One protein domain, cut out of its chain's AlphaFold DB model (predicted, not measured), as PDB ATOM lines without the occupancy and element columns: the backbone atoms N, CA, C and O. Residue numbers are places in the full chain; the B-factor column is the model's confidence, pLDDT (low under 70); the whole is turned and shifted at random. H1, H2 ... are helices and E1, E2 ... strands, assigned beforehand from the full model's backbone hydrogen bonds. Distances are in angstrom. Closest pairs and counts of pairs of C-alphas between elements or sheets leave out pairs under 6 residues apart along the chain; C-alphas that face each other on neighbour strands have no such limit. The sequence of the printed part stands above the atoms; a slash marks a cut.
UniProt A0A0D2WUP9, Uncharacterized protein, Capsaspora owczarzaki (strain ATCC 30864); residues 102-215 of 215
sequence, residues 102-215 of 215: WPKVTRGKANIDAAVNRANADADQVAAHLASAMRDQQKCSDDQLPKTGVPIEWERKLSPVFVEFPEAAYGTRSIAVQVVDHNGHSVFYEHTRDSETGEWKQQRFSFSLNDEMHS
ATOM      1  N   TRP A 102      -5.376 -16.146 -32.292       91.62
ATOM      2  CA  TRP A 102      -6.678 -16.718 -31.996       91.62
ATOM      3  C   TRP A 102      -7.463 -16.882 -33.299       91.62
ATOM      4  O   TRP A 102      -7.406 -15.994 -34.156       91.62
ATOM      5  N   PRO A 103      -8.266 -17.947 -33.453       91.19
ATOM      6  CA  PRO A 103      -8.966 -18.215 -34.706       91.19
ATOM      7  C   PRO A 103      -9.777 -17.028 -35.239       91.19
ATOM      8  O   PRO A 103      -9.709 -16.719 -36.427       91.19
ATOM      9  N   LYS A 104     -10.476 -16.300 -34.356       93.00
ATOM     10  CA  LYS A 104     -11.218 -15.083 -34.722       93.00
ATOM     11  C   LYS A 104     -10.335 -13.912 -35.140       93.00
ATOM     12  O   LYS A 104     -10.758 -13.123 -35.974       93.00
ATOM     13  N   VAL A 105      -9.126 -13.792 -34.589       94.62
ATOM     14  CA  VAL A 105      -8.167 -12.753 -34.991       94.62
ATOM     15  C   VAL A 105      -7.663 -13.071 -36.392       94.62
ATOM     16  O   VAL A 105      -7.763 -12.233 -37.281       94.62
ATOM     17  N   THR A 106      -7.223 -14.307 -36.626       94.44
ATOM     18  CA  THR A 106      -6.753 -14.762 -37.941       94.44
ATOM     19  C   THR A 106      -7.849 -14.653 -39.007       94.44
ATOM     20  O   THR A 106      -7.611 -14.094 -40.077       94.44
ATOM     21  N   ARG A 107      -9.072 -15.112 -38.706       94.44
ATOM     22  CA  ARG A 107     -10.233 -15.005 -39.607       94.44
ATOM     23  C   ARG A 107     -10.646 -13.553 -39.840       94.44
ATOM     24  O   ARG A 107     -10.839 -13.161 -40.984       94.44
ATOM     25  N   GLY A 108     -10.722 -12.743 -38.784       94.94
ATOM     26  CA  GLY A 108     -11.039 -11.319 -38.887       94.94
ATOM     27  C   GLY A 108     -10.045 -10.570 -39.771       94.94
ATOM     28  O   GLY A 108     -10.461  -9.832 -40.661       94.94
ATOM     29  N   LYS A 109      -8.740 -10.828 -39.605       96.19
ATOM     30  CA  LYS A 109      -7.684 -10.259 -40.458       96.19
ATOM     31  C   LYS A 109      -7.860 -10.670 -41.922       96.19
ATOM     32  O   LYS A 109      -7.833  -9.808 -42.791       96.19
ATOM     33  N   ALA A 110      -8.116 -11.950 -42.198       95.38
ATOM     34  CA  ALA A 110      -8.366 -12.423 -43.562       95.38
ATOM     35  C   ALA A 110      -9.615 -11.775 -44.197       95.38
ATOM     36  O   ALA A 110      -9.581 -11.372 -45.360       95.38
ATOM     37  N   ASN A 111     -10.704 -11.630 -43.435       94.44
ATOM     38  CA  ASN A 111     -11.933 -11.000 -43.918       94.44
ATOM     39  C   ASN A 111     -11.741  -9.502 -44.196       94.44
ATOM     40  O   ASN A 111     -12.239  -9.003 -45.203       94.44
ATOM     41  N   ILE A 112     -11.018  -8.794 -43.322       94.19
ATOM     42  CA  ILE A 112     -10.682  -7.375 -43.492       94.19
ATOM     43  C   ILE A 112      -9.793  -7.177 -44.721       94.19
ATOM     44  O   ILE A 112     -10.090  -6.316 -45.543       94.19
ATOM     45  N   ASP A 113      -8.755  -7.996 -44.887       93.56
ATOM     46  CA  ASP A 113      -7.865  -7.921 -46.049       93.56
ATOM     47  C   ASP A 113      -8.641  -8.135 -47.362       93.56
ATOM     48  O   ASP A 113      -8.562  -7.332 -48.293       93.56
ATOM     49  N   ALA A 114      -9.511  -9.149 -47.406       92.19
ATOM     50  CA  ALA A 114     -10.390  -9.376 -48.550       92.19
ATOM     51  C   ALA A 114     -11.378  -8.217 -48.790       92.19
ATOM     52  O   ALA A 114     -11.678  -7.901 -49.941       92.19
ATOM     53  N   ALA A 115     -11.898  -7.588 -47.731       90.56
ATOM     54  CA  ALA A 115     -12.822  -6.457 -47.817       90.56
ATOM     55  C   ALA A 115     -12.154  -5.199 -48.396       90.56
ATOM     56  O   ALA A 115     -12.733  -4.553 -49.274       90.56
ATOM     57  N   VAL A 116     -10.933  -4.891 -47.947       88.19
ATOM     58  CA  VAL A 116     -10.133  -3.760 -48.444       88.19
ATOM     59  C   VAL A 116      -9.772  -3.968 -49.913       88.19
ATOM     60  O   VAL A 116     -10.008  -3.079 -50.727       88.19
ATOM     61  N   ASN A 117      -9.307  -5.165 -50.281       87.25
ATOM     62  CA  ASN A 117      -8.906  -5.485 -51.655       87.25
ATOM     63  C   ASN A 117     -10.074  -5.494 -52.664       87.25
ATOM     64  O   ASN A 117      -9.848  -5.413 -53.869       87.25
ATOM     65  N   ARG A 118     -11.326  -5.603 -52.199       82.62
ATOM     66  CA  ARG A 118     -12.532  -5.537 -53.048       82.62
ATOM     67  C   ARG A 118     -13.052  -4.120 -53.275       82.62
ATOM     68  O   ARG A 118     -13.875  -3.927 -54.167       82.62
ATOM     69  N   ALA A 119     -12.677  -3.161 -52.437       77.94
ATOM     70  CA  ALA A 119     -13.223  -1.813 -52.507       77.94
ATOM     71  C   ALA A 119     -12.498  -0.977 -53.575       77.94
ATOM     72  O   ALA A 119     -11.278  -1.042 -53.706       77.94
ATOM     73  N   ASN A 120     -13.232  -0.132 -54.303       75.12
ATOM     74  CA  ASN A 120     -12.671   0.740 -55.346       75.12
ATOM     75  C   ASN A 120     -12.024   2.021 -54.774       75.12
ATOM     76  O   ASN A 120     -12.207   3.100 -55.327       75.12
ATOM     77  N   ALA A 121     -11.322   1.920 -53.639       74.56
ATOM     78  CA  ALA A 121     -10.750   3.043 -52.879       74.56
ATOM     79  C   ALA A 121     -11.750   4.117 -52.380       74.56
ATOM     80  O   ALA A 121     -11.336   5.101 -51.774       74.56
ATOM     81  N   ASP A 122     -13.057   3.924 -52.571       88.12
ATOM     82  CA  ASP A 122     -14.099   4.774 -51.996       88.12
ATOM     83  C   ASP A 122     -14.263   4.496 -50.492       88.12
ATOM     84  O   ASP A 122     -14.517   3.358 -50.086       88.12
ATOM     85  N   ALA A 123     -14.113   5.531 -49.660       88.56
ATOM     86  CA  ALA A 123     -14.083   5.389 -48.202       88.56
ATOM     87  C   ALA A 123     -15.382   4.793 -47.632       88.56
ATOM     88  O   ALA A 123     -15.339   4.027 -46.667       88.56
ATOM     89  N   ASP A 124     -16.527   5.091 -48.249       89.88
ATOM     90  CA  ASP A 124     -17.828   4.556 -47.853       89.88
ATOM     91  C   ASP A 124     -17.979   3.074 -48.172       89.88
ATOM     92  O   ASP A 124     -18.397   2.287 -47.316       89.88
ATOM     93  N   GLN A 125     -17.596   2.669 -49.381       90.88
ATOM     94  CA  GLN A 125     -17.566   1.258 -49.761       90.88
ATOM     95  C   GLN A 125     -16.603   0.465 -48.878       90.88
ATOM     96  O   GLN A 125     -16.962  -0.620 -48.414       90.88
ATOM     97  N   VAL A 126     -15.414   1.011 -48.596       91.50
ATOM     98  CA  VAL A 126     -14.456   0.398 -47.664       91.50
ATOM     99  C   VAL A 126     -15.109   0.222 -46.294       91.50
ATOM    100  O   VAL A 126     -15.119  -0.892 -45.768       91.50
ATOM    101  N   ALA A 127     -15.712   1.275 -45.734       92.19
ATOM    102  CA  ALA A 127     -16.348   1.211 -44.420       92.19
ATOM    103  C   ALA A 127     -17.469   0.158 -44.365       92.19
ATOM    104  O   ALA A 127     -17.529  -0.639 -43.425       92.19
ATOM    105  N   ALA A 128     -18.319   0.098 -45.394       90.75
ATOM    106  CA  ALA A 128     -19.399  -0.881 -45.490       90.75
ATOM    107  C   ALA A 128     -18.880  -2.326 -45.609       90.75
ATOM    108  O   ALA A 128     -19.394  -3.228 -44.938       90.75
ATOM    109  N   HIS A 129     -17.843  -2.563 -46.419       92.19
ATOM    110  CA  HIS A 129     -17.229  -3.886 -46.555       92.19
ATOM    111  C   HIS A 129     -16.555  -4.338 -45.254       92.19
ATOM    112  O   HIS A 129     -16.732  -5.486 -44.846       92.19
ATOM    113  N   LEU A 130     -15.845  -3.439 -44.566       94.44
ATOM    114  CA  LEU A 130     -15.252  -3.712 -43.255       94.44
ATOM    115  C   LEU A 130     -16.329  -4.044 -42.212       94.44
ATOM    116  O   LEU A 130     -16.212  -5.037 -41.495       94.44
ATOM    117  N   ALA A 131     -17.420  -3.276 -42.162       93.06
ATOM    118  CA  ALA A 131     -18.526  -3.547 -41.246       93.06
ATOM    119  C   ALA A 131     -19.189  -4.909 -41.519       93.06
ATOM    120  O   ALA A 131     -19.566  -5.616 -40.582       93.06
ATOM    121  N   SER A 132     -19.304  -5.300 -42.792       92.75
ATOM    122  CA  SER A 132     -19.808  -6.617 -43.192       92.75
ATOM    123  C   SER A 132     -18.854  -7.747 -42.788       92.75
ATOM    124  O   SER A 132     -19.306  -8.742 -42.222       92.75
ATOM    125  N   ALA A 133     -17.544  -7.574 -42.983       93.38
ATOM    126  CA  ALA A 133     -16.518  -8.538 -42.577       93.38
ATOM    127  C   ALA A 133     -16.546  -8.842 -41.066       93.38
ATOM    128  O   ALA A 133     -16.307  -9.978 -40.652       93.38
ATOM    129  N   MET A 134     -16.902  -7.848 -40.246       94.38
ATOM    130  CA  MET A 134     -17.032  -7.988 -38.790       94.38
ATOM    131  C   MET A 134     -18.303  -8.729 -38.340       94.38
ATOM    132  O   MET A 134     -18.442  -9.016 -37.152       94.38
ATOM    133  N   ARG A 135     -19.228  -9.060 -39.255       94.25
ATOM    134  CA  ARG A 135     -20.456  -9.834 -38.975       94.25
ATOM    135  C   ARG A 135     -20.295 -11.347 -39.165       94.25
ATOM    136  O   ARG A 135     -21.286 -12.070 -39.157       94.25
ATOM    137  N   ASP A 136     -19.069 -11.834 -39.322       94.62
ATOM    138  CA  ASP A 136     -18.783 -13.258 -39.498       94.62
ATOM    139  C   ASP A 136     -19.119 -14.079 -38.232       94.62
ATOM    140  O   ASP A 136     -18.501 -13.924 -37.174       94.62
ATOM    141  N   GLN A 137     -20.100 -14.977 -38.364       94.94
ATOM    142  CA  GLN A 137     -20.588 -15.872 -37.306       94.94
ATOM    143  C   GLN A 137     -20.000 -17.294 -37.377       94.94
ATOM    144  O   GLN A 137     -20.437 -18.194 -36.651       94.94
ATOM    145  N   GLN A 138     -19.023 -17.538 -38.252       93.69
ATOM    146  CA  GLN A 138     -18.435 -18.853 -38.452       93.69
ATOM    147  C   GLN A 138     -17.706 -19.316 -37.188       93.69
ATOM    148  O   GLN A 138     -16.696 -18.744 -36.764       93.69
ATOM    149  N   LYS A 139     -18.199 -20.417 -36.619       92.12
ATOM    150  CA  LYS A 139     -17.559 -21.109 -35.499       92.12
ATOM    151  C   LYS A 139     -16.308 -21.843 -35.964       92.12
ATOM    152  O   LYS A 139     -16.226 -22.308 -37.102       92.12
ATOM    153  N   CYS A 140     -15.334 -21.949 -35.074       90.38
ATOM    154  CA  CYS A 140     -14.144 -22.762 -35.311       90.38
ATOM    155  C   CYS A 140     -14.398 -24.214 -34.900       90.38
ATOM    156  O   CYS A 140     -15.261 -24.478 -34.059       90.38
ATOM    157  N   SER A 141     -13.668 -25.144 -35.510       92.38
ATOM    158  CA  SER A 141     -13.671 -26.539 -35.081       92.38
ATOM    159  C   SER A 141     -12.974 -26.681 -33.726       92.38
ATOM    160  O   SER A 141     -12.150 -25.846 -33.351       92.38
ATOM    161  N   ASP A 142     -13.312 -27.732 -32.979       93.00
ATOM    162  CA  ASP A 142     -12.845 -27.927 -31.601       93.00
ATOM    163  C   ASP A 142     -11.322 -27.952 -31.459       93.00
ATOM    164  O   ASP A 142     -10.783 -27.462 -30.470       93.00
ATOM    165  N   ASP A 143     -10.627 -28.497 -32.454       93.00
ATOM    166  CA  ASP A 143      -9.167 -28.572 -32.520       93.00
ATOM    167  C   ASP A 143      -8.497 -27.197 -32.666       93.00
ATOM    168  O   ASP A 143      -7.332 -27.039 -32.304       93.00
ATOM    169  N   GLN A 144      -9.239 -26.198 -33.150       91.38
ATOM    170  CA  GLN A 144      -8.770 -24.824 -33.315       91.38
ATOM    171  C   GLN A 144      -9.120 -23.936 -32.119       91.38
ATOM    172  O   GLN A 144      -8.626 -22.810 -32.033       91.38
ATOM    173  N   LEU A 145      -9.990 -24.389 -31.212       90.50
ATOM    174  CA  LEU A 145     -10.435 -23.567 -30.093       90.50
ATOM    175  C   LEU A 145      -9.284 -23.287 -29.121       90.50
ATOM    176  O   LEU A 145      -8.495 -24.187 -28.807       90.50
ATOM    177  N   PRO A 146      -9.189 -22.053 -28.598       85.75
ATOM    178  CA  PRO A 146      -8.258 -21.781 -27.522       85.75
ATOM    179  C   PRO A 146      -8.667 -22.577 -26.274       85.75
ATOM    180  O   PRO A 146      -9.826 -22.942 -26.087       85.75
ATOM    181  N   LYS A 147      -7.695 -22.862 -25.405       86.88
ATOM    182  CA  LYS A 147      -7.925 -23.538 -24.120       86.88
ATOM    183  C   LYS A 147      -7.868 -22.503 -23.001       86.88
ATOM    184  O   LYS A 147      -6.897 -22.459 -22.252       86.88
ATOM    185  N   THR A 148      -8.878 -21.636 -22.918       85.00
ATOM    186  CA  THR A 148      -8.872 -20.479 -21.996       85.00
ATOM    187  C   THR A 148      -9.320 -20.823 -20.573       85.00
ATOM    188  O   THR A 148      -9.225 -19.988 -19.674       85.00
ATOM    189  N   GLY A 149      -9.783 -22.059 -20.354       87.12
ATOM    190  CA  GLY A 149     -10.265 -22.551 -19.061       87.12
ATOM    191  C   GLY A 149     -11.784 -22.476 -18.885       87.12
ATOM    192  O   GLY A 149     -12.280 -22.814 -17.812       87.12
ATOM    193  N   VAL A 150     -12.532 -22.071 -19.916       88.81
ATOM    194  CA  VAL A 150     -14.002 -22.168 -19.938       88.81
ATOM    195  C   VAL A 150     -14.457 -23.497 -20.569       88.81
ATOM    196  O   VAL A 150     -13.667 -24.158 -21.247       88.81
ATOM    197  N   PRO A 151     -15.717 -23.932 -20.363       93.38
ATOM    198  CA  PRO A 151     -16.237 -25.137 -21.009       93.38
ATOM    199  C   PRO A 151     -16.156 -25.063 -22.539       93.38
ATOM    200  O   PRO A 151     -16.365 -24.000 -23.120       93.38
ATOM    201  N   ILE A 152     -15.951 -26.200 -23.211       93.31
ATOM    202  CA  ILE A 152     -15.807 -26.248 -24.679       93.31
ATOM    203  C   ILE A 152     -17.001 -25.637 -25.429       93.31
ATOM    204  O   ILE A 152     -16.826 -24.966 -26.441       93.31
ATOM    205  N   GLU A 153     -18.219 -25.783 -24.901       92.38
ATOM    206  CA  GLU A 153     -19.413 -25.155 -25.482       92.38
ATOM    207  C   GLU A 153     -19.328 -23.623 -25.487       92.38
ATOM    208  O   GLU A 153     -19.826 -22.972 -26.406       92.38
ATOM    209  N   TRP A 154     -18.676 -23.038 -24.479       92.44
ATOM    210  CA  TRP A 154     -18.435 -21.599 -24.413       92.44
ATOM    211  C   TRP A 154     -17.340 -21.196 -25.394       92.44
ATOM    212  O   TRP A 154     -17.542 -20.240 -26.138       92.44
ATOM    213  N   GLU A 155     -16.241 -21.952 -25.473       92.75
ATOM    214  CA  GLU A 155     -15.186 -21.708 -26.468       92.75
ATOM    215  C   GLU A 155     -15.764 -21.692 -27.894       92.75
ATOM    216  O   GLU A 155     -15.522 -20.755 -28.657       92.75
ATOM    217  N   ARG A 156     -16.635 -22.654 -28.234       92.88
ATOM    218  CA  ARG A 156     -17.337 -22.695 -29.529       92.88
ATOM    219  C   ARG A 156     -18.160 -21.433 -29.782       92.88
ATOM    220  O   ARG A 156     -18.097 -20.881 -30.880       92.88
ATOM    221  N   LYS A 157     -18.933 -20.975 -28.791       92.00
ATOM    222  CA  LYS A 157     -19.796 -19.782 -28.894       92.00
ATOM    223  C   LYS A 157     -19.009 -18.470 -28.954       92.00
ATOM    224  O   LYS A 157     -19.473 -17.529 -29.587       92.00
ATOM    225  N   LEU A 158     -17.830 -18.415 -28.337       91.31
ATOM    226  CA  LEU A 158     -16.943 -17.242 -28.312       91.31
ATOM    227  C   LEU A 158     -15.953 -17.194 -29.492       91.31
ATOM    228  O   LEU A 158     -15.256 -16.188 -29.662       91.31
ATOM    229  N   SER A 159     -15.878 -18.274 -30.277       92.81
ATOM    230  CA  SER A 159     -14.974 -18.424 -31.423       92.81
ATOM    231  C   SER A 159     -15.289 -17.585 -32.671       92.81
ATOM    232  O   SER A 159     -14.340 -17.318 -33.408       92.81
ATOM    233  N   PRO A 160     -16.540 -17.167 -32.960       94.50
ATOM    234  CA  PRO A 160     -16.808 -16.289 -34.096       94.50
ATOM    235  C   PRO A 160     -16.237 -14.877 -33.924       94.50
ATOM    236  O   PRO A 160     -15.938 -14.438 -32.810       94.50
ATOM    237  N   VAL A 161     -16.135 -14.134 -35.031       94.19
ATOM    238  CA  VAL A 161     -15.830 -12.692 -35.002       94.19
ATOM    239  C   VAL A 161     -17.024 -11.932 -34.418       94.19
ATOM    240  O   VAL A 161     -16.872 -11.126 -33.501       94.19
ATOM    241  N   PHE A 162     -18.224 -12.248 -34.906       95.00
ATOM    242  CA  PHE A 162     -19.486 -11.745 -34.393       95.00
ATOM    243  C   PHE A 162     -20.087 -12.745 -33.406       95.00
ATOM    244  O   PHE A 162     -20.643 -13.776 -33.791       95.00
ATOM    245  N   VAL A 163     -19.960 -12.448 -32.115       93.69
ATOM    246  CA  VAL A 163     -20.394 -13.349 -31.048       93.69
ATOM    247  C   VAL A 163     -21.881 -13.161 -30.783       93.69
ATOM    248  O   VAL A 163     -22.329 -12.062 -30.462       93.69
ATOM    249  N   GLU A 164     -22.630 -14.259 -30.811       91.88
ATOM    250  CA  GLU A 164     -23.985 -14.327 -30.273       91.88
ATOM    251  C   GLU A 164     -24.054 -15.419 -29.209       91.88
ATOM    252  O   GLU A 164     -23.859 -16.602 -29.489       91.88
ATOM    253  N   PHE A 165     -24.340 -15.012 -27.972       91.88
ATOM    254  CA  PHE A 165     -24.515 -15.919 -26.844       91.88
ATOM    255  C   PHE A 165     -25.742 -15.501 -26.009       91.88
ATOM    256  O   PHE A 165     -25.601 -15.035 -24.871       91.88
ATOM    257  N   PRO A 166     -26.966 -15.668 -26.555       87.31
ATOM    258  CA  PRO A 166     -28.198 -15.214 -25.911       87.31
ATOM    259  C   PRO A 166     -28.419 -15.816 -24.524       87.31
ATOM    260  O   PRO A 166     -28.890 -15.123 -23.628       87.31
ATOM    261  N   GLU A 167     -28.034 -17.079 -24.316       89.25
ATOM    262  CA  GLU A 167     -28.240 -17.773 -23.038       89.25
ATOM    263  C   GLU A 167     -27.383 -17.193 -21.903       89.25
ATOM    264  O   GLU A 167     -27.711 -17.374 -20.735       89.25
ATOM    265  N   ALA A 168     -26.308 -16.477 -22.241       86.94
ATOM    266  CA  ALA A 168     -25.465 -15.747 -21.298       86.94
ATOM    267  C   ALA A 168     -25.737 -14.230 -21.312       86.94
ATOM    268  O   ALA A 168     -24.976 -13.476 -20.709       86.94
ATOM    269  N   ALA A 169     -26.773 -13.773 -22.032       87.38
ATOM    270  CA  ALA A 169     -27.028 -12.357 -22.311       87.38
ATOM    271  C   ALA A 169     -25.773 -11.612 -22.821       87.38
ATOM    272  O   ALA A 169     -25.542 -10.448 -22.493       87.38
ATOM    273  N   TYR A 170     -24.949 -12.297 -23.622       87.25
ATOM    274  CA  TYR A 170     -23.647 -11.816 -24.080       87.25
ATOM    275  C   TYR A 170     -23.538 -11.863 -25.607       87.25
ATOM    276  O   TYR A 170     -24.128 -12.714 -26.273       87.25
ATOM    277  N   GLY A 171     -22.764 -10.945 -26.179       91.06
ATOM    278  CA  GLY A 171     -22.483 -10.927 -27.610       91.06
ATOM    279  C   GLY A 171     -22.013  -9.571 -28.109       91.06
ATOM    280  O   GLY A 171     -21.881  -8.613 -27.345       91.06
ATOM    281  N   THR A 172     -21.778  -9.493 -29.415       92.44
ATOM    282  CA  THR A 172     -21.399  -8.260 -30.099       92.44
ATOM    283  C   THR A 172     -22.538  -7.243 -30.000       92.44
ATOM    284  O   THR A 172     -23.661  -7.483 -30.447       92.44
ATOM    285  N   ARG A 173     -22.247  -6.098 -29.373       94.12
ATOM    286  CA  ARG A 173     -23.198  -5.000 -29.128       94.12
ATOM    287  C   ARG A 173     -23.048  -3.844 -30.103       94.12
ATOM    288  O   ARG A 173     -24.018  -3.134 -30.332       94.12
ATOM    289  N   SER A 174     -21.860  -3.665 -30.656       94.50
ATOM    290  CA  SER A 174     -21.575  -2.636 -31.641       94.50
ATOM    291  C   SER A 174     -20.515  -3.114 -32.623       94.50
ATOM    292  O   SER A 174     -19.716  -4.004 -32.323       94.50
ATOM    293  N   ILE A 175     -20.537  -2.525 -33.811       95.12
ATOM    294  CA  ILE A 175     -19.476  -2.593 -34.810       95.12
ATOM    295  C   ILE A 175     -19.157  -1.146 -35.152       95.12
ATOM    296  O   ILE A 175     -20.034  -0.433 -35.632       95.12
ATOM    297  N   ALA A 176     -17.922  -0.729 -34.909       95.00
ATOM    298  CA  ALA A 176     -17.427   0.586 -35.277       95.00
ATOM    299  C   ALA A 176     -16.349   0.424 -36.350       95.00
ATOM    300  O   ALA A 176     -15.528  -0.493 -36.277       95.00
ATOM    301  N   VAL A 177     -16.356   1.302 -37.346       95.00
ATOM    302  CA  VAL A 177     -15.376   1.336 -38.428       95.00
ATOM    303  C   VAL A 177     -14.988   2.785 -38.671       95.00
ATOM    304  O   VAL A 177     -15.845   3.630 -38.915       95.00
ATOM    305  N   GLN A 178     -13.689   3.054 -38.620       93.94
ATOM    306  CA  GLN A 178     -13.104   4.349 -38.932       93.94
ATOM    307  C   GLN A 178     -12.205   4.184 -40.157       93.94
ATOM    308  O   GLN A 178     -11.216   3.455 -40.099       93.94
ATOM    309  N   VAL A 179     -12.546   4.857 -41.253       93.25
ATOM    310  CA  VAL A 179     -11.738   4.910 -42.478       93.25
ATOM    311  C   VAL A 179     -11.239   6.332 -42.652       93.25
ATOM    312  O   VAL A 179     -11.989   7.282 -42.438       93.25
ATOM    313  N   VAL A 180      -9.968   6.484 -43.005       91.81
ATOM    314  CA  VAL A 180      -9.353   7.781 -43.285       91.81
ATOM    315  C   VAL A 180      -8.542   7.637 -44.559       91.81
ATOM    316  O   VAL A 180      -7.691   6.752 -44.646       91.81
ATOM    317  N   ASP A 181      -8.834   8.469 -45.553       88.56
ATOM    318  CA  ASP A 181      -8.090   8.471 -46.808       88.56
ATOM    319  C   ASP A 181      -6.832   9.354 -46.744       88.56
ATOM    320  O   ASP A 181      -6.564  10.059 -45.768       88.56
ATOM    321  N   HIS A 182      -6.044   9.330 -47.820       86.19
ATOM    322  CA  HIS A 182      -4.801  10.099 -47.917       86.19
ATOM    323  C   HIS A 182      -5.012  11.625 -47.955       86.19
ATOM    324  O   HIS A 182      -4.059  12.374 -47.754       86.19
ATOM    325  N   ASN A 183      -6.235  12.095 -48.221       88.12
ATOM    326  CA  ASN A 183      -6.599  13.511 -48.184       88.12
ATOM    327  C   ASN A 183      -7.102  13.934 -46.797       88.12
ATOM    328  O   ASN A 183      -7.470  15.092 -46.606       88.12
ATOM    329  N   GLY A 184      -7.118  13.018 -45.823       88.62
ATOM    330  CA  GLY A 184      -7.637  13.264 -44.485       88.62
ATOM    331  C   GLY A 184      -9.163  13.304 -44.422       88.62
ATOM    332  O   GLY A 184      -9.698  13.760 -43.411       88.62
ATOM    333  N   HIS A 185      -9.871  12.842 -45.454       91.38
ATOM    334  CA  HIS A 185     -11.312  12.645 -45.370       91.38
ATOM    335  C   HIS A 185     -11.594  11.377 -44.561       91.38
ATOM    336  O   HIS A 185     -11.076  10.291 -44.831       91.38
ATOM    337  N   SER A 186     -12.388  11.556 -43.515       92.50
ATOM    338  CA  SER A 186     -12.711  10.555 -42.513       92.50
ATOM    339  C   SER A 186     -14.162  10.125 -42.674       92.50
ATOM    340  O   SER A 186     -15.055  10.971 -42.730       92.50
ATOM    341  N   VAL A 187     -14.397   8.813 -42.708       94.25
ATOM    342  CA  VAL A 187     -15.726   8.201 -42.626       94.25
ATOM    343  C   VAL A 187     -15.772   7.322 -41.383       94.25
ATOM    344  O   VAL A 187     -15.003   6.368 -41.252       94.25
ATOM    345  N   PHE A 188     -16.700   7.635 -40.484       94.75
ATOM    346  CA  PHE A 188     -17.021   6.812 -39.326       94.75
ATOM    347  C   PHE A 188     -18.372   6.138 -39.543       94.75
ATOM    348  O   PHE A 188     -19.383   6.803 -39.781       94.75
ATOM    349  N   TYR A 189     -18.388   4.815 -39.452       93.88
ATOM    350  CA  TYR A 189     -19.581   3.987 -39.515       93.88
ATOM    351  C   TYR A 189     -19.740   3.257 -38.186       93.88
ATOM    352  O   TYR A 189     -18.818   2.579 -37.731       93.88
ATOM    353  N   GLU A 190     -20.921   3.348 -37.585       95.31
ATOM    354  CA  GLU A 190     -21.255   2.589 -36.389       95.31
ATOM    355  C   GLU A 190     -22.583   1.860 -36.570       95.31
ATOM    356  O   GLU A 190     -23.566   2.409 -37.069       95.31
ATOM    357  N   HIS A 191     -22.614   0.608 -36.139       94.19
ATOM    358  CA  HIS A 191     -23.819  -0.189 -36.049       94.19
ATOM    359  C   HIS A 191     -23.950  -0.682 -34.615       94.19
ATOM    360  O   HIS A 191     -23.173  -1.535 -34.189       94.19
ATOM    361  N   THR A 192     -24.927  -0.168 -33.881       95.06
ATOM    362  CA  THR A 192     -25.101  -0.444 -32.453       95.06
ATOM    363  C   THR A 192     -26.433  -1.132 -32.218       95.06
ATOM    364  O   THR A 192     -27.458  -0.758 -32.786       95.06
ATOM    365  N   ARG A 193     -26.423  -2.166 -31.381       92.44
ATOM    366  CA  ARG A 193     -27.632  -2.819 -30.895       92.44
ATOM    367  C   ARG A 193     -28.179  -2.005 -29.734       92.44
ATOM    368  O   ARG A 193     -27.436  -1.683 -28.808       92.44
ATOM    369  N   ASP A 194     -29.463  -1.703 -29.763       90.44
ATOM    370  CA  ASP A 194     -30.188  -1.047 -28.683       90.44
ATOM    371  C   ASP A 194     -30.291  -1.986 -27.468       90.44
ATOM    372  O   ASP A 194     -30.383  -3.211 -27.607       90.44
ATOM    373  N   SER A 195     -30.114  -1.471 -26.252       84.25
ATOM    374  CA  SER A 195     -30.137  -2.292 -25.028       84.25
ATOM    375  C   SER A 195     -31.540  -2.656 -24.579       84.25
ATOM    376  O   SER A 195     -31.694  -3.686 -23.929       84.25
ATOM    377  N   GLU A 196     -32.531  -1.849 -24.941       86.19
ATOM    378  CA  GLU A 196     -33.922  -2.023 -24.537       86.19
ATOM    379  C   GLU A 196     -34.697  -2.789 -25.606       86.19
ATOM    380  O   GLU A 196     -35.344  -3.791 -25.303       86.19
ATOM    381  N   THR A 197     -34.594  -2.363 -26.868       89.94
ATOM    382  CA  THR A 197     -35.369  -2.969 -27.964       89.94
ATOM    383  C   THR A 197     -34.649  -4.144 -28.620       89.94
ATOM    384  O   THR A 197     -35.276  -4.986 -29.260       89.94
ATOM    385  N   GLY A 198     -33.322  -4.222 -28.482       86.69
ATOM    386  CA  GLY A 198     -32.498  -5.217 -29.167       86.69
ATOM    387  C   GLY A 198     -32.361  -4.989 -30.676       86.69
ATOM    388  O   GLY A 198     -31.691  -5.794 -31.333       86.69
ATOM    389  N   GLU A 199     -32.955  -3.916 -31.208       93.50
ATOM    390  CA  GLU A 199     -32.871  -3.514 -32.610       93.50
ATOM    391  C   GLU A 199     -31.490  -2.959 -32.942       93.50
ATOM    392  O   GLU A 199     -30.795  -2.402 -32.094       93.50
ATOM    393  N   TRP A 200     -31.091  -3.093 -34.200       93.31
ATOM    394  CA  TRP A 200     -29.835  -2.543 -34.675       93.31
ATOM    395  C   TRP A 200     -30.052  -1.172 -35.316       93.31
ATOM    396  O   TRP A 200     -30.904  -1.012 -36.188       93.31
ATOM    397  N   LYS A 201     -29.261  -0.189 -34.888       94.75
ATOM    398  CA  LYS A 201     -29.255   1.179 -35.409       94.75
ATOM    399  C   LYS A 201     -27.918   1.456 -36.073       94.75
ATOM    400  O   LYS A 201     -26.867   1.160 -35.506       94.75
ATOM    401  N   GLN A 202     -27.972   2.028 -37.266       93.88
ATOM    402  CA  GLN A 202     -26.794   2.410 -38.030       93.88
ATOM    403  C   GLN A 202     -26.637   3.929 -38.022       93.88
ATOM    404  O   GLN A 202     -27.597   4.656 -38.280       93.88
ATOM    405  N   GLN A 203     -25.419   4.397 -37.782       94.38
ATOM    406  CA  GLN A 203     -25.029   5.796 -37.886       94.38
ATOM    407  C   GLN A 203     -23.794   5.925 -38.772       94.38
ATOM    408  O   GLN A 203     -22.952   5.029 -38.845       94.38
ATOM    409  N   ARG A 204     -23.706   7.054 -39.472       94.06
ATOM    410  CA  ARG A 204     -22.596   7.377 -40.360       94.06
ATOM    411  C   ARG A 204     -22.257   8.852 -40.224       94.06
ATOM    412  O   ARG A 204     -23.145   9.695 -40.334       94.06
ATOM    413  N   PHE A 205     -20.975   9.144 -40.076       94.62
ATOM    414  CA  PHE A 205     -20.431  10.493 -40.031       94.62
ATOM    415  C   PHE A 205     -19.295  10.607 -41.040       94.62
ATOM    416  O   PHE A 205     -18.559   9.649 -41.269       94.62
ATOM    417  N   SER A 206     -19.162  11.775 -41.657       93.25
ATOM    418  CA  SER A 206     -18.068  12.086 -42.568       93.25
ATOM    419  C   SER A 206     -17.589  13.501 -42.283       93.25
ATOM    420  O   SER A 206     -18.406  14.393 -42.046       93.25
ATOM    421  N   PHE A 207     -16.273  13.673 -42.212       92.38
ATOM    422  CA  PHE A 207     -15.636  14.935 -41.851       92.38
ATOM    423  C   PHE A 207     -14.214  15.008 -42.409       92.38
ATOM    424  O   PHE A 207     -13.556  13.987 -42.611       92.38
ATOM    425  N   SER A 208     -13.731  16.222 -42.662       91.06
ATOM    426  CA  SER A 208     -12.326  16.469 -42.979       91.06
ATOM    427  C   SER A 208     -11.552  16.564 -41.677       91.06
ATOM    428  O   SER A 208     -11.897  17.323 -40.776       91.06
ATOM    429  N   LEU A 209     -10.486  15.785 -41.567       85.19
ATOM    430  CA  LEU A 209      -9.573  15.912 -40.448       85.19
ATOM    431  C   LEU A 209      -8.711  17.185 -40.586       85.19
ATOM    432  O   LEU A 209      -8.250  17.726 -39.580       85.19
ATOM    433  N   ASN A 210      -8.479  17.645 -41.824       78.88
ATOM    434  CA  ASN A 210      -7.635  18.794 -42.191       78.88
ATOM    435  C   ASN A 210      -8.277  20.155 -41.965       78.88
ATOM    436  O   ASN A 210      -7.559  21.152 -42.006       78.88
ATOM    437  N   ASP A 211      -9.572  20.199 -41.680       65.19
ATOM    438  CA  ASP A 211     -10.227  21.453 -41.354       65.19
ATOM    439  C   ASP A 211      -9.764  21.864 -39.955       65.19
ATOM    440  O   ASP A 211     -10.025  21.180 -38.960       65.19
ATOM    441  N   GLU A 212      -9.007  22.961 -39.877       51.22
ATOM    442  CA  GLU A 212      -8.764  23.609 -38.598       51.22
ATOM    443  C   GLU A 212     -10.125  23.913 -37.980       51.22
ATOM    444  O   GLU A 212     -10.983  24.549 -38.596       51.22
ATOM    445  N   MET A 213     -10.335  23.431 -36.758       44.59
ATOM    446  CA  MET A 213     -11.472  23.831 -35.948       44.59
ATOM    447  C   MET A 213     -11.251  25.311 -35.604       44.59
ATOM    448  O   MET A 213     -10.689  25.633 -34.562       44.59
ATOM    449  N   HIS A 214     -11.600  26.213 -36.526       33.97
ATOM    450  CA  HIS A 214     -11.650  27.645 -36.269       33.97
ATOM    451  C   HIS A 214     -12.708  27.855 -35.184       33.97
ATOM    452  O   HIS A 214     -13.910  27.822 -35.446       33.97
ATOM    453  N   SER A 215     -12.239  27.967 -33.944       32.94
ATOM    454  CA  SER A 215     -12.985  28.488 -32.801       32.94
ATOM    455  C   SER A 215     -12.404  29.844 -32.443       32.94
ATOM    456  O   SER A 215     -11.156  29.943 -32.417       32.94
TER     457      SER A 215
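Overview. This is residues 102 to 215 of the 215 residues of an uncharacterized protein of Capsaspora owczarzaki (strain ATCC 30864) (UniProt A0A0D2WUP9). A three-stranded sheet has H2 packed over one face and no named helix over the other, while H1 packs on H2 as a helical hairpin; H3 lies off toward one end, apart from H1 and H2 and not on the sheet, joined to H2 and E1 by long links. The printed part has 114 residues, with three named helices, then three named strands: H1 H2 H3 E1 E2 E3. The antiparallel sheet, in order E1 E2 E3, is a meander, each strand the neighbour of the one before; the class is mixed. The whole is loose, with a radius of gyration of the C-alphas of 17.1 A, and elongated, spanning 54 by 35 by 22 A.

Along the chain. Find C-alpha 103 at (-8.966, -18.215, -34.706); from there H1, residues 103 to 118, runs 22.6 A. Next come H2, residues 123 to 133, 15.2 A, and H3, residues 152 to 158. E1 is residues 174 to 180, 19.8 A; E2, 185 to 193, 26.7 A; E3, 200 to 208, 27.1 A, ending at C-alpha 208 (-12.326, 16.469, -42.979).

Arrangement. Look at the C-alphas of Ala 115 and His 129, 5.3 A apart, the closest where H1 and H2 touch, at a shallow tilt of 32 degrees, opposite ways. H2 is on the sheet at a height of 8.1 A, over E1 and E2; its closest C-alphas to E1 are Ala 127 and Val 177, 6.1 A. H1 and H3 are not on it. Between E1 and E2 find N 177 and O 189 at 2.8 A; between E2 and E3, N 188 and O 205 at 2.9 A. In H1, H2 and H3 every O i to N i+4 pair is within hydrogen-bond range.

Size, cuts and confidence. The C-alphas farthest apart, Asp 143 and Ser 215, are 57.2 A apart. The printed part has no cut; the links H2 to H3 and H3 to E1 are long. Residues 211 to 215 are under pLDDT 70.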